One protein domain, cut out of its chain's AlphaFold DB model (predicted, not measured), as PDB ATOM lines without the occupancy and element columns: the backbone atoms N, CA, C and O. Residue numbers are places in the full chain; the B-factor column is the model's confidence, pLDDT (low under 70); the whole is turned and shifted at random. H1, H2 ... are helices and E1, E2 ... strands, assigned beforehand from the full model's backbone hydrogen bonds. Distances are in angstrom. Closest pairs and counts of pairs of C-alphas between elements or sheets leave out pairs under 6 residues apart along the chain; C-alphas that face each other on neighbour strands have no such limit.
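Overview. This is residues 2 to 20 and 94 to 143 of the 143 residues of an uncharacterized protein of Candidatus Nitrotoga fabula (UniProt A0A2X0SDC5). One strongly twisted sheet of four strands, curled like part of a barrel, makes the body; helices H2 and H1 only graze it. The 69 printed residues hold H1, E1, E2, H2, E3, E4 along the chain; the sheet, order E1, E2, E3, E4, and the class are mixed. It is only just compact, close to loose: radius of gyration of the C-alphas 13.0 A, spans 35 by 35 by 20 A.

Arrangement. E2, residues 95 to 102, and E3, residues 127 to 133, are parallel, with N 102 and O 129 within hydrogen-bond range at 2.8 A. E1, residues 12 to 18, is antiparallel to E2, N 13 and O 101 at 2.8 A. E4, residues 140 to 142, forms an antiparallel hairpin with E3, N 132 and O 141 at 2.8 A. H2, residues 113 to 122, joins E2 and E3 in a strand-helix-strand unit, parallel neighbours with a helix between, its crossover right-handed. Every O i to N i+4 pair in H2 is within range; H1, residues 6 to 9, is too short for one.

Along the chain. H1, 5.5 A, begins at C-alpha 6 (-90.915, -13.644, 66.075). E1 spans 19.1 A, E2 20.0 A, H2 14.1 A, E3 19.6 A; E4, 7.0 A, ends at C-alpha 142 (-96.353, -6.879, 54.585).

Size, cuts and confidence. The farthest C-alphas, Ser 20 and Asp 109, are 38.3 A apart. Residues 21 to 93 are cut out, leaving 8.2 A between C-alphas 20 and 94. Of the links printed whole, none is long. pLDDT is under 70 at residues 108 to 114 and 123 to 124.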
ATOM      1  N   TRP A   2     -90.151 -15.421  59.665       81.69
ATOM      2  CA  TRP A   2     -91.238 -15.355  60.669       81.69
ATOM      3  C   TRP A   2     -91.661 -16.656  61.372       81.69
ATOM      4  O   TRP A   2     -92.188 -16.599  62.474       81.69
ATOM      5  N   GLY A   3     -91.476 -17.819  60.745       79.50
ATOM      6  CA  GLY A   3     -91.743 -19.103  61.403       79.50
ATOM      7  C   GLY A   3     -90.625 -19.539  62.353       79.50
ATOM      8  O   GLY A   3     -90.882 -20.258  63.303       79.50
ATOM      9  N   HIS A   4     -89.388 -19.099  62.107       80.56
ATOM     10  CA  HIS A   4     -88.219 -19.422  62.935       80.56
ATOM     11  C   HIS A   4     -87.934 -18.353  63.998       80.56
ATOM     12  O   HIS A   4     -87.377 -18.664  65.045       80.56
ATOM     13  N   TYR A   5     -88.323 -17.108  63.729       83.62
ATOM     14  CA  TYR A   5     -88.190 -15.954  64.619       83.62
ATOM     15  C   TYR A   5     -89.577 -15.408  64.979       83.62
ATOM     16  O   TYR A   5     -90.584 -15.979  64.577       83.62
ATOM     17  N   ALA A   6     -89.649 -14.309  65.735       85.56
ATOM     18  CA  ALA A   6     -90.915 -13.644  66.075       85.56
ATOM     19  C   ALA A   6     -91.980 -14.595  66.668       85.56
ATOM     20  O   ALA A   6     -93.162 -14.506  66.338       85.56
ATOM     21  N   GLU A   7     -91.537 -15.534  67.512       87.38
ATOM     22  CA  GLU A   7     -92.396 -16.462  68.258       87.38
ATOM     23  C   GLU A   7     -93.382 -17.250  67.371       87.38
ATOM     24  O   GLU A   7     -94.544 -17.458  67.699       87.38
ATOM     25  N   ASN A   8     -92.932 -17.715  66.202       89.44
ATOM     26  CA  ASN A   8     -93.797 -18.367  65.215       89.44
ATOM     27  C   ASN A   8     -94.960 -17.442  64.794       89.44
ATOM     28  O   ASN A   8     -96.132 -17.810  64.882       89.44
ATOM     29  N   HIS A   9     -94.671 -16.247  64.292       89.56
ATOM     30  CA  HIS A   9     -95.673 -15.284  63.809       89.56
ATOM     31  C   HIS A   9     -96.615 -14.665  64.866       89.56
ATOM     32  O   HIS A   9     -97.539 -13.953  64.462       89.56
ATOM     33  N   THR A  10     -96.446 -14.923  66.168       89.62
ATOM     34  CA  THR A  10     -97.221 -14.235  67.226       89.62
ATOM     35  C   THR A  10     -96.513 -13.000  67.769       89.62
ATOM     36  O   THR A  10     -97.169 -12.159  68.369       89.62
ATOM     37  N   GLY A  11     -95.204 -12.876  67.542       88.62
ATOM     38  CA  GLY A  11     -94.399 -11.729  67.950       88.62
ATOM     39  C   GLY A  11     -94.365 -10.604  66.911       88.62
ATOM     40  O   GLY A  11     -95.240 -10.485  66.051       88.62
ATOM     41  N   ILE A  12     -93.314  -9.785  66.982       88.25
ATOM     42  CA  ILE A  12     -93.112  -8.596  66.144       88.25
ATOM     43  C   ILE A  12     -91.774  -8.643  65.397       88.25
ATOM     44  O   ILE A  12     -90.858  -9.376  65.773       88.25
ATOM     45  N   CYS A  13     -91.655  -7.823  64.359       90.62
ATOM     46  CA  CYS A  13     -90.411  -7.509  63.669       90.62
ATOM     47  C   CYS A  13     -90.173  -5.998  63.740       90.62
ATOM     48  O   CYS A  13     -91.099  -5.214  63.535       90.62
ATOM     49  N   LEU A  14     -88.938  -5.603  64.035       89.44
ATOM     50  CA  LEU A  14     -88.528  -4.205  64.127       89.44
ATOM     51  C   LEU A  14     -87.771  -3.816  62.858       89.44
ATOM     52  O   LEU A  14     -86.846  -4.517  62.444       89.44
ATOM     53  N   VAL A  15     -88.160  -2.699  62.254       91.56
ATOM     54  CA  VAL A  15     -87.564  -2.177  61.024       91.56
ATOM     55  C   VAL A  15     -86.791  -0.913  61.351       91.56
ATOM     56  O   VAL A  15     -87.357   0.062  61.847       91.56
ATOM     57  N   PHE A  16     -85.500  -0.928  61.034       89.31
ATOM     58  CA  PHE A  16     -84.591   0.173  61.312       89.31
ATOM     59  C   PHE A  16     -84.114   0.837  60.025       89.31
ATOM     60  O   PHE A  16     -83.819   0.167  59.035       89.31
ATOM     61  N   GLU A  17     -83.992   2.157  60.073       89.62
ATOM     62  CA  GLU A  17     -83.174   2.921  59.142       89.62
ATOM     63  C   GLU A  17     -81.786   3.087  59.750       89.62
ATOM     64  O   GLU A  17     -81.643   3.490  60.908       89.62
ATOM     65  N   ILE A  18     -80.772   2.753  58.958       87.12
ATOM     66  CA  ILE A  18     -79.375   2.832  59.361       87.12
ATOM     67  C   ILE A  18     -78.724   3.964  58.572       87.12
ATOM     68  O   ILE A  18     -78.833   4.010  57.347       87.12
ATOM     69  N   SER A  19     -78.048   4.880  59.263       84.56
ATOM     70  CA  SER A  19     -77.324   5.963  58.595       84.56
ATOM     71  C   SER A  19     -76.152   5.422  57.764       84.56
ATOM     72  O   SER A  19     -75.501   4.441  58.130       84.56
ATOM     73  N   SER A  20     -75.825   6.095  56.660       77.94
ATOM     74  CA  SER A  20     -74.753   5.665  55.750       77.94
ATOM     75  C   SER A  20     -73.368   5.621  56.412       77.94
ATOM     76  O   SER A  20     -72.533   4.796  56.047       77.94
ATOM     77  N   GLU A  94     -78.400   7.150  64.381       83.62
ATOM     78  CA  GLU A  94     -77.781   6.320  63.348       83.62
ATOM     79  C   GLU A  94     -78.467   4.960  63.157       83.62
ATOM     80  O   GLU A  94     -78.246   4.321  62.128       83.62
ATOM     81  N   PHE A  95     -79.266   4.518  64.133       84.88
ATOM     82  CA  PHE A  95     -79.986   3.244  64.163       84.88
ATOM     83  C   PHE A  95     -81.429   3.492  64.627       84.88
ATOM     84  O   PHE A  95     -81.822   3.201  65.762       84.88
ATOM     85  N   CYS A  96     -82.205   4.110  63.739       85.88
ATOM     86  CA  CYS A  96     -83.529   4.648  64.027       85.88
ATOM     87  C   CYS A  96     -84.620   3.610  63.771       85.88
ATOM     88  O   CYS A  96     -84.753   3.122  62.648       85.88
ATOM     89  N   LEU A  97     -85.460   3.325  64.767       88.31
ATOM     90  CA  LEU A  97     -86.665   2.518  64.568       88.31
ATOM     91  C   LEU A  97     -87.666   3.295  63.697       88.31
ATOM     92  O   LEU A  97     -88.027   4.421  64.028       88.31
ATOM     93  N   LYS A  98     -88.106   2.702  62.586       90.12
ATOM     94  CA  LYS A  98     -89.069   3.309  61.646       90.12
ATOM     95  C   LYS A  98     -90.395   2.584  61.598       90.12
ATOM     96  O   LYS A  98     -91.411   3.186  61.267       90.12
ATOM     97  N   GLU A  99     -90.390   1.289  61.882       91.06
ATOM     98  CA  GLU A  99     -91.608   0.504  61.812       91.06
ATOM     99  C   GLU A  99     -91.576  -0.710  62.738       91.06
ATOM    100  O   GLU A  99     -90.535  -1.328  62.970       91.06
ATOM    101  N   ILE A 100     -92.762  -1.064  63.227       89.81
ATOM    102  CA  ILE A 100     -93.045  -2.324  63.901       89.81
ATOM    103  C   ILE A 100     -94.017  -3.111  63.022       89.81
ATOM    104  O   ILE A 100     -95.152  -2.693  62.799       89.81
ATOM    105  N   ILE A 101     -93.583  -4.273  62.542       91.06
ATOM    106  CA  ILE A 101     -94.447  -5.207  61.821       91.06
ATOM    107  C   ILE A 101     -94.949  -6.243  62.827       91.06
ATOM    108  O   ILE A 101     -94.162  -6.961  63.441       91.06
ATOM    109  N   LEU A 102     -96.259  -6.337  63.000       90.06
ATOM    110  CA  LEU A 102     -96.911  -7.351  63.821       90.06
ATOM    111  C   LEU A 102     -96.992  -8.665  63.043       90.06
ATOM    112  O   LEU A 102     -97.311  -8.667  61.855       90.06
ATOM    113  N   GLY A 103     -96.736  -9.800  63.687       90.94
ATOM    114  CA  GLY A 103     -96.870 -11.101  63.038       90.94
ATOM    115  C   GLY A 103     -98.305 -11.394  62.570       90.94
ATOM    116  O   GLY A 103     -99.285 -10.877  63.106       90.94
ATOM    117  N   CYS A 104     -98.464 -12.270  61.573       91.12
ATOM    118  CA  CYS A 104     -99.790 -12.575  61.019       91.12
ATOM    119  C   CYS A 104    -100.740 -13.251  62.021       91.12
ATOM    120  O   CYS A 104    -101.957 -13.141  61.887       91.12
ATOM    121  N   ARG A 105    -100.189 -13.905  63.053       90.19
ATOM    122  CA  ARG A 105    -100.943 -14.512  64.160       90.19
ATOM    123  C   ARG A 105    -100.960 -13.639  65.414       90.19
ATOM    124  O   ARG A 105    -101.419 -14.101  66.454       90.19
ATOM    125  N   PHE A 106    -100.469 -12.403  65.326       88.56
ATOM    126  CA  PHE A 106    -100.512 -11.449  66.426       88.56
ATOM    127  C   PHE A 106    -101.969 -11.193  66.831       88.56
ATOM    128  O   PHE A 106    -102.816 -10.879  65.977       88.56
ATOM    129  N   GLN A 107    -102.255 -11.355  68.121       83.00
ATOM    130  CA  GLN A 107    -103.592 -11.208  68.684       83.00
ATOM    131  C   GLN A 107    -103.813  -9.756  69.134       83.00
ATOM    132  O   GLN A 107    -103.005  -9.193  69.864       83.00
ATOM    133  N   HIS A 108    -104.881  -9.115  68.649       67.62
ATOM    134  CA  HIS A 108    -105.131  -7.680  68.862       67.62
ATOM    135  C   HIS A 108    -105.643  -7.331  70.270       67.62
ATOM    136  O   HIS A 108    -105.583  -6.185  70.692       67.62
ATOM    137  N   ASP A 109    -106.154  -8.291  71.019       65.25
ATOM    138  CA  ASP A 109    -106.387  -8.136  72.457       65.25
ATOM    139  C   ASP A 109    -105.069  -8.062  73.251       65.25
ATOM    140  O   ASP A 109    -105.048  -7.519  74.351       65.25
ATOM    141  N   VAL A 110    -103.959  -8.497  72.643       60.31
ATOM    142  CA  VAL A 110    -102.578  -8.291  73.097       60.31
ATOM    143  C   VAL A 110    -101.958  -7.081  72.384       60.31
ATOM    144  O   VAL A 110    -100.801  -7.096  71.970       60.31
ATOM    145  N   TRP A 111    -102.709  -5.984  72.223       59.81
ATOM    146  CA  TRP A 111    -102.058  -4.672  72.126       59.81
ATOM    147  C   TRP A 111    -101.472  -4.378  73.492       59.81
ATOM    148  O   TRP A 111    -102.099  -3.751  74.345       59.81
ATOM    149  N   ASP A 112    -100.286  -4.927  73.690       64.25
ATOM    150  CA  ASP A 112     -99.529  -4.756  74.899       64.25
ATOM    151  C   ASP A 112     -99.395  -3.262  75.170       64.25
ATOM    152  O   ASP A 112     -99.006  -2.504  74.272       64.25
ATOM    153  N   ASP A 113     -99.730  -2.824  76.379       68.56
ATOM    154  CA  ASP A 113     -99.540  -1.430  76.772       68.56
ATOM    155  C   ASP A 113     -98.081  -1.002  76.535       68.56
ATOM    156  O   ASP A 113     -97.839   0.142  76.170       68.56
ATOM    157  N   ARG A 114     -97.135  -1.954  76.523       69.44
ATOM    158  CA  ARG A 114     -95.746  -1.770  76.078       69.44
ATOM    159  C   ARG A 114     -95.598  -1.258  74.637       69.44
ATOM    160  O   ARG A 114     -94.737  -0.423  74.382       69.44
ATOM    161  N   ILE A 115     -96.393  -1.734  73.670       73.75
ATOM    162  CA  ILE A 115     -96.339  -1.223  72.284       73.75
ATOM    163  C   ILE A 115     -96.868   0.210  72.245       73.75
ATOM    164  O   ILE A 115     -96.270   1.054  71.581       73.75
ATOM    165  N   LYS A 116     -97.947   0.506  72.977       74.88
ATOM    166  CA  LYS A 116     -98.471   1.875  73.073       74.88
ATOM    167  C   LYS A 116     -97.453   2.805  73.727       74.88
ATOM    168  O   LYS A 116     -97.177   3.850  73.162       74.88
ATOM    169  N   GLU A 117     -96.823   2.389  74.823       75.62
ATOM    170  CA  GLU A 117     -95.748   3.134  75.489       75.62
ATOM    171  C   GLU A 117     -94.568   3.410  74.549       75.62
ATOM    172  O   GLU A 117     -94.017   4.510  74.551       75.62
ATOM    173  N   ILE A 118     -94.179   2.441  73.713       74.25
ATOM    174  CA  ILE A 118     -93.155   2.648  72.680       74.25
ATOM    175  C   ILE A 118     -93.630   3.713  71.681       74.25
ATOM    176  O   ILE A 118     -92.905   4.671  71.422       74.25
ATOM    177  N   LEU A 119     -94.844   3.595  71.143       76.25
ATOM    178  CA  LEU A 119     -95.374   4.571  70.183       76.25
ATOM    179  C   LEU A 119     -95.520   5.974  70.796       76.25
ATOM    180  O   LEU A 119     -95.222   6.964  70.136       76.25
ATOM    181  N   GLU A 120     -95.902   6.069  72.068       77.38
ATOM    182  CA  GLU A 120     -95.981   7.325  72.818       77.38
ATOM    183  C   GLU A 120     -94.597   7.938  73.050       77.38
ATOM    184  O   GLU A 120     -94.418   9.143  72.886       77.38
ATOM    185  N   LYS A 121     -93.598   7.116  73.396       74.31
ATOM    186  CA  LYS A 121     -92.227   7.566  73.664       74.31
ATOM    187  C   LYS A 121     -91.491   8.018  72.402       74.31
ATOM    188  O   LYS A 121     -90.660   8.921  72.482       74.31
ATOM    189  N   TYR A 122     -91.761   7.382  71.265       70.56
ATOM    190  CA  TYR A 122     -91.061   7.646  70.005       70.56
ATOM    191  C   TYR A 122     -91.892   8.460  68.982       70.56
ATOM    192  O   TYR A 122     -91.357   8.798  67.926       70.56
ATOM    193  N   HIS A 123     -93.129   8.859  69.327       60.44
ATOM    194  CA  HIS A 123     -94.061   9.708  68.553       60.44
ATOM    195  C   HIS A 123     -94.396   9.210  67.118       60.44
ATOM    196  O   HIS A 123     -93.904   8.178  66.667       60.44
ATOM    197  N   ASP A 124     -95.265   9.946  66.397       55.25
ATOM    198  CA  ASP A 124     -95.937   9.627  65.106       55.25
ATOM    199  C   ASP A 124     -95.036   9.216  63.910       55.25
ATOM    200  O   ASP A 124     -95.521   9.029  62.793       55.25
ATOM    201  N   ALA A 125     -93.722   9.093  64.097       74.06
ATOM    202  CA  ALA A 125     -92.775   8.729  63.045       74.06
ATOM    203  C   ALA A 125     -92.632   7.210  62.829       74.06
ATOM    204  O   ALA A 125     -92.028   6.804  61.834       74.06
ATOM    205  N   ILE A 126     -93.151   6.376  63.740       85.88
ATOM    206  CA  ILE A 126     -93.038   4.914  63.650       85.88
ATOM    207  C   ILE A 126     -94.323   4.320  63.076       85.88
ATOM    208  O   ILE A 126     -95.387   4.393  63.689       85.88
ATOM    209  N   ALA A 127     -94.222   3.681  61.911       88.31
ATOM    210  CA  ALA A 127     -95.351   2.975  61.319       88.31
ATOM    211  C   ALA A 127     -95.616   1.649  62.049       88.31
ATOM    212  O   ALA A 127     -94.690   0.964  62.487       88.31
ATOM    213  N   VAL A 128     -96.883   1.247  62.132       87.69
ATOM    214  CA  VAL A 128     -97.267  -0.086  62.613       87.69
ATOM    215  C   VAL A 128     -98.074  -0.772  61.530       87.69
ATOM    216  O   VAL A 128     -99.116  -0.267  61.116       87.69
ATOM    217  N   THR A 129     -97.595  -1.923  61.071       90.06
ATOM    218  CA  THR A 129     -98.264  -2.733  60.044       90.06
ATOM    219  C   THR A 129     -98.410  -4.171  60.505       90.06
ATOM    220  O   THR A 129     -97.774  -4.591  61.472       90.06
ATOM    221  N   LYS A 130     -99.269  -4.946  59.840       90.25
ATOM    222  CA  LYS A 130     -99.423  -6.373  60.117       90.25
ATOM    223  C   LYS A 130     -98.882  -7.177  58.945       90.25
ATOM    224  O   LYS A 130     -99.099  -6.862  57.782       90.25
ATOM    225  N   ALA A 131     -98.141  -8.226  59.257       92.12
ATOM    226  CA  ALA A 131     -97.748  -9.218  58.282       92.12
ATOM    227  C   ALA A 131     -98.958 -10.087  57.917       92.12
ATOM    228  O   ALA A 131     -99.772 -10.436  58.773       92.12
ATOM    229  N   ARG A 132     -99.027 -10.530  56.666       91.06
ATOM    230  CA  ARG A 132    -100.011 -11.499  56.174       91.06
ATOM    231  C   ARG A 132     -99.325 -12.642  55.440       91.06
ATOM    232  O   ARG A 132     -98.187 -12.525  54.992       91.06
ATOM    233  N   LEU A 133    -100.003 -13.778  55.347       90.50
ATOM    234  CA  LEU A 133     -99.539 -14.869  54.495       90.50
ATOM    235  C   LEU A 133     -99.847 -14.518  53.036       90.50
ATOM    236  O   LEU A 133    -100.873 -13.897  52.756       90.50
ATOM    237  N   SER A 134     -98.951 -14.885  52.122       88.75
ATOM    238  CA  SER A 134     -99.231 -14.761  50.692       88.75
ATOM    239  C   SER A 134    -100.302 -15.770  50.279       88.75
ATOM    240  O   SER A 134    -100.243 -16.939  50.661       88.75
ATOM    241  N   ASP A 135    -101.261 -15.338  49.459       88.00
ATOM    242  CA  ASP A 135    -102.329 -16.212  48.953       88.00
ATOM    243  C   ASP A 135    -101.842 -17.151  47.839       88.00
ATOM    244  O   ASP A 135    -102.516 -18.118  47.483       88.00
ATOM    245  N   THR A 136    -100.677 -16.856  47.253       90.50
ATOM    246  CA  THR A 136    -100.177 -17.536  46.045       90.50
ATOM    247  C   THR A 136     -98.784 -18.132  46.206       90.50
ATOM    248  O   THR A 136     -98.377 -18.964  45.394       90.50
ATOM    249  N   GLN A 137     -98.046 -17.734  47.242       87.06
ATOM    250  CA  GLN A 137     -96.672 -18.162  47.474       87.06
ATOM    251  C   GLN A 137     -96.487 -18.668  48.904       87.06
ATOM    252  O   GLN A 137     -97.206 -18.295  49.826       87.06
ATOM    253  N   PHE A 138     -95.477 -19.509  49.114       83.12
ATOM    254  CA  PHE A 138     -95.057 -19.892  50.461       83.12
ATOM    255  C   PHE A 138     -94.176 -18.787  51.071       83.12
ATOM    256  O   PHE A 138     -92.965 -18.944  51.223       83.12
ATOM    257  N   SER A 139     -94.780 -17.631  51.358       84.44
ATOM    258  CA  SER A 139     -94.103 -16.434  51.866       84.44
ATOM    259  C   SER A 139     -94.989 -15.638  52.835       84.44
ATOM    260  O   SER A 139     -96.202 -15.836  52.925       84.44
ATOM    261  N   VAL A 140     -94.352 -14.751  53.602       85.94
ATOM    262  CA  VAL A 140     -95.022 -13.770  54.463       85.94
ATOM    263  C   VAL A 140     -94.783 -12.395  53.862       85.94
ATOM    264  O   VAL A 140     -93.636 -12.037  53.595       85.94
ATOM    265  N   GLU A 141     -95.856 -11.647  53.663       85.75
ATOM    266  CA  GLU A 141     -95.864 -10.329  53.039       85.75
ATOM    267  C   GLU A 141     -96.287  -9.274  54.063       85.75
ATOM    268  O   GLU A 141     -96.970  -9.571  55.046       85.75
ATOM    269  N   LYS A 142     -95.860  -8.036  53.842       81.31
ATOM    270  CA  LYS A 142     -96.353  -6.879  54.585       81.31
ATOM    271  C   LYS A 142     -97.688  -6.435  53.969       81.31
ATOM    272  O   LYS A 142     -97.821  -6.491  52.744       81.31
ATOM    273  N   GLU A 143     -98.658  -6.073  54.807       74.44
ATOM    274  CA  GLU A 143     -99.938  -5.481  54.379       74.44
ATOM    275  C   GLU A 143     -99.772  -4.062  53.817       74.44
ATOM    276  O   GLU A 143     -98.911  -3.304  54.331       74.44
TER     277      GLU A 143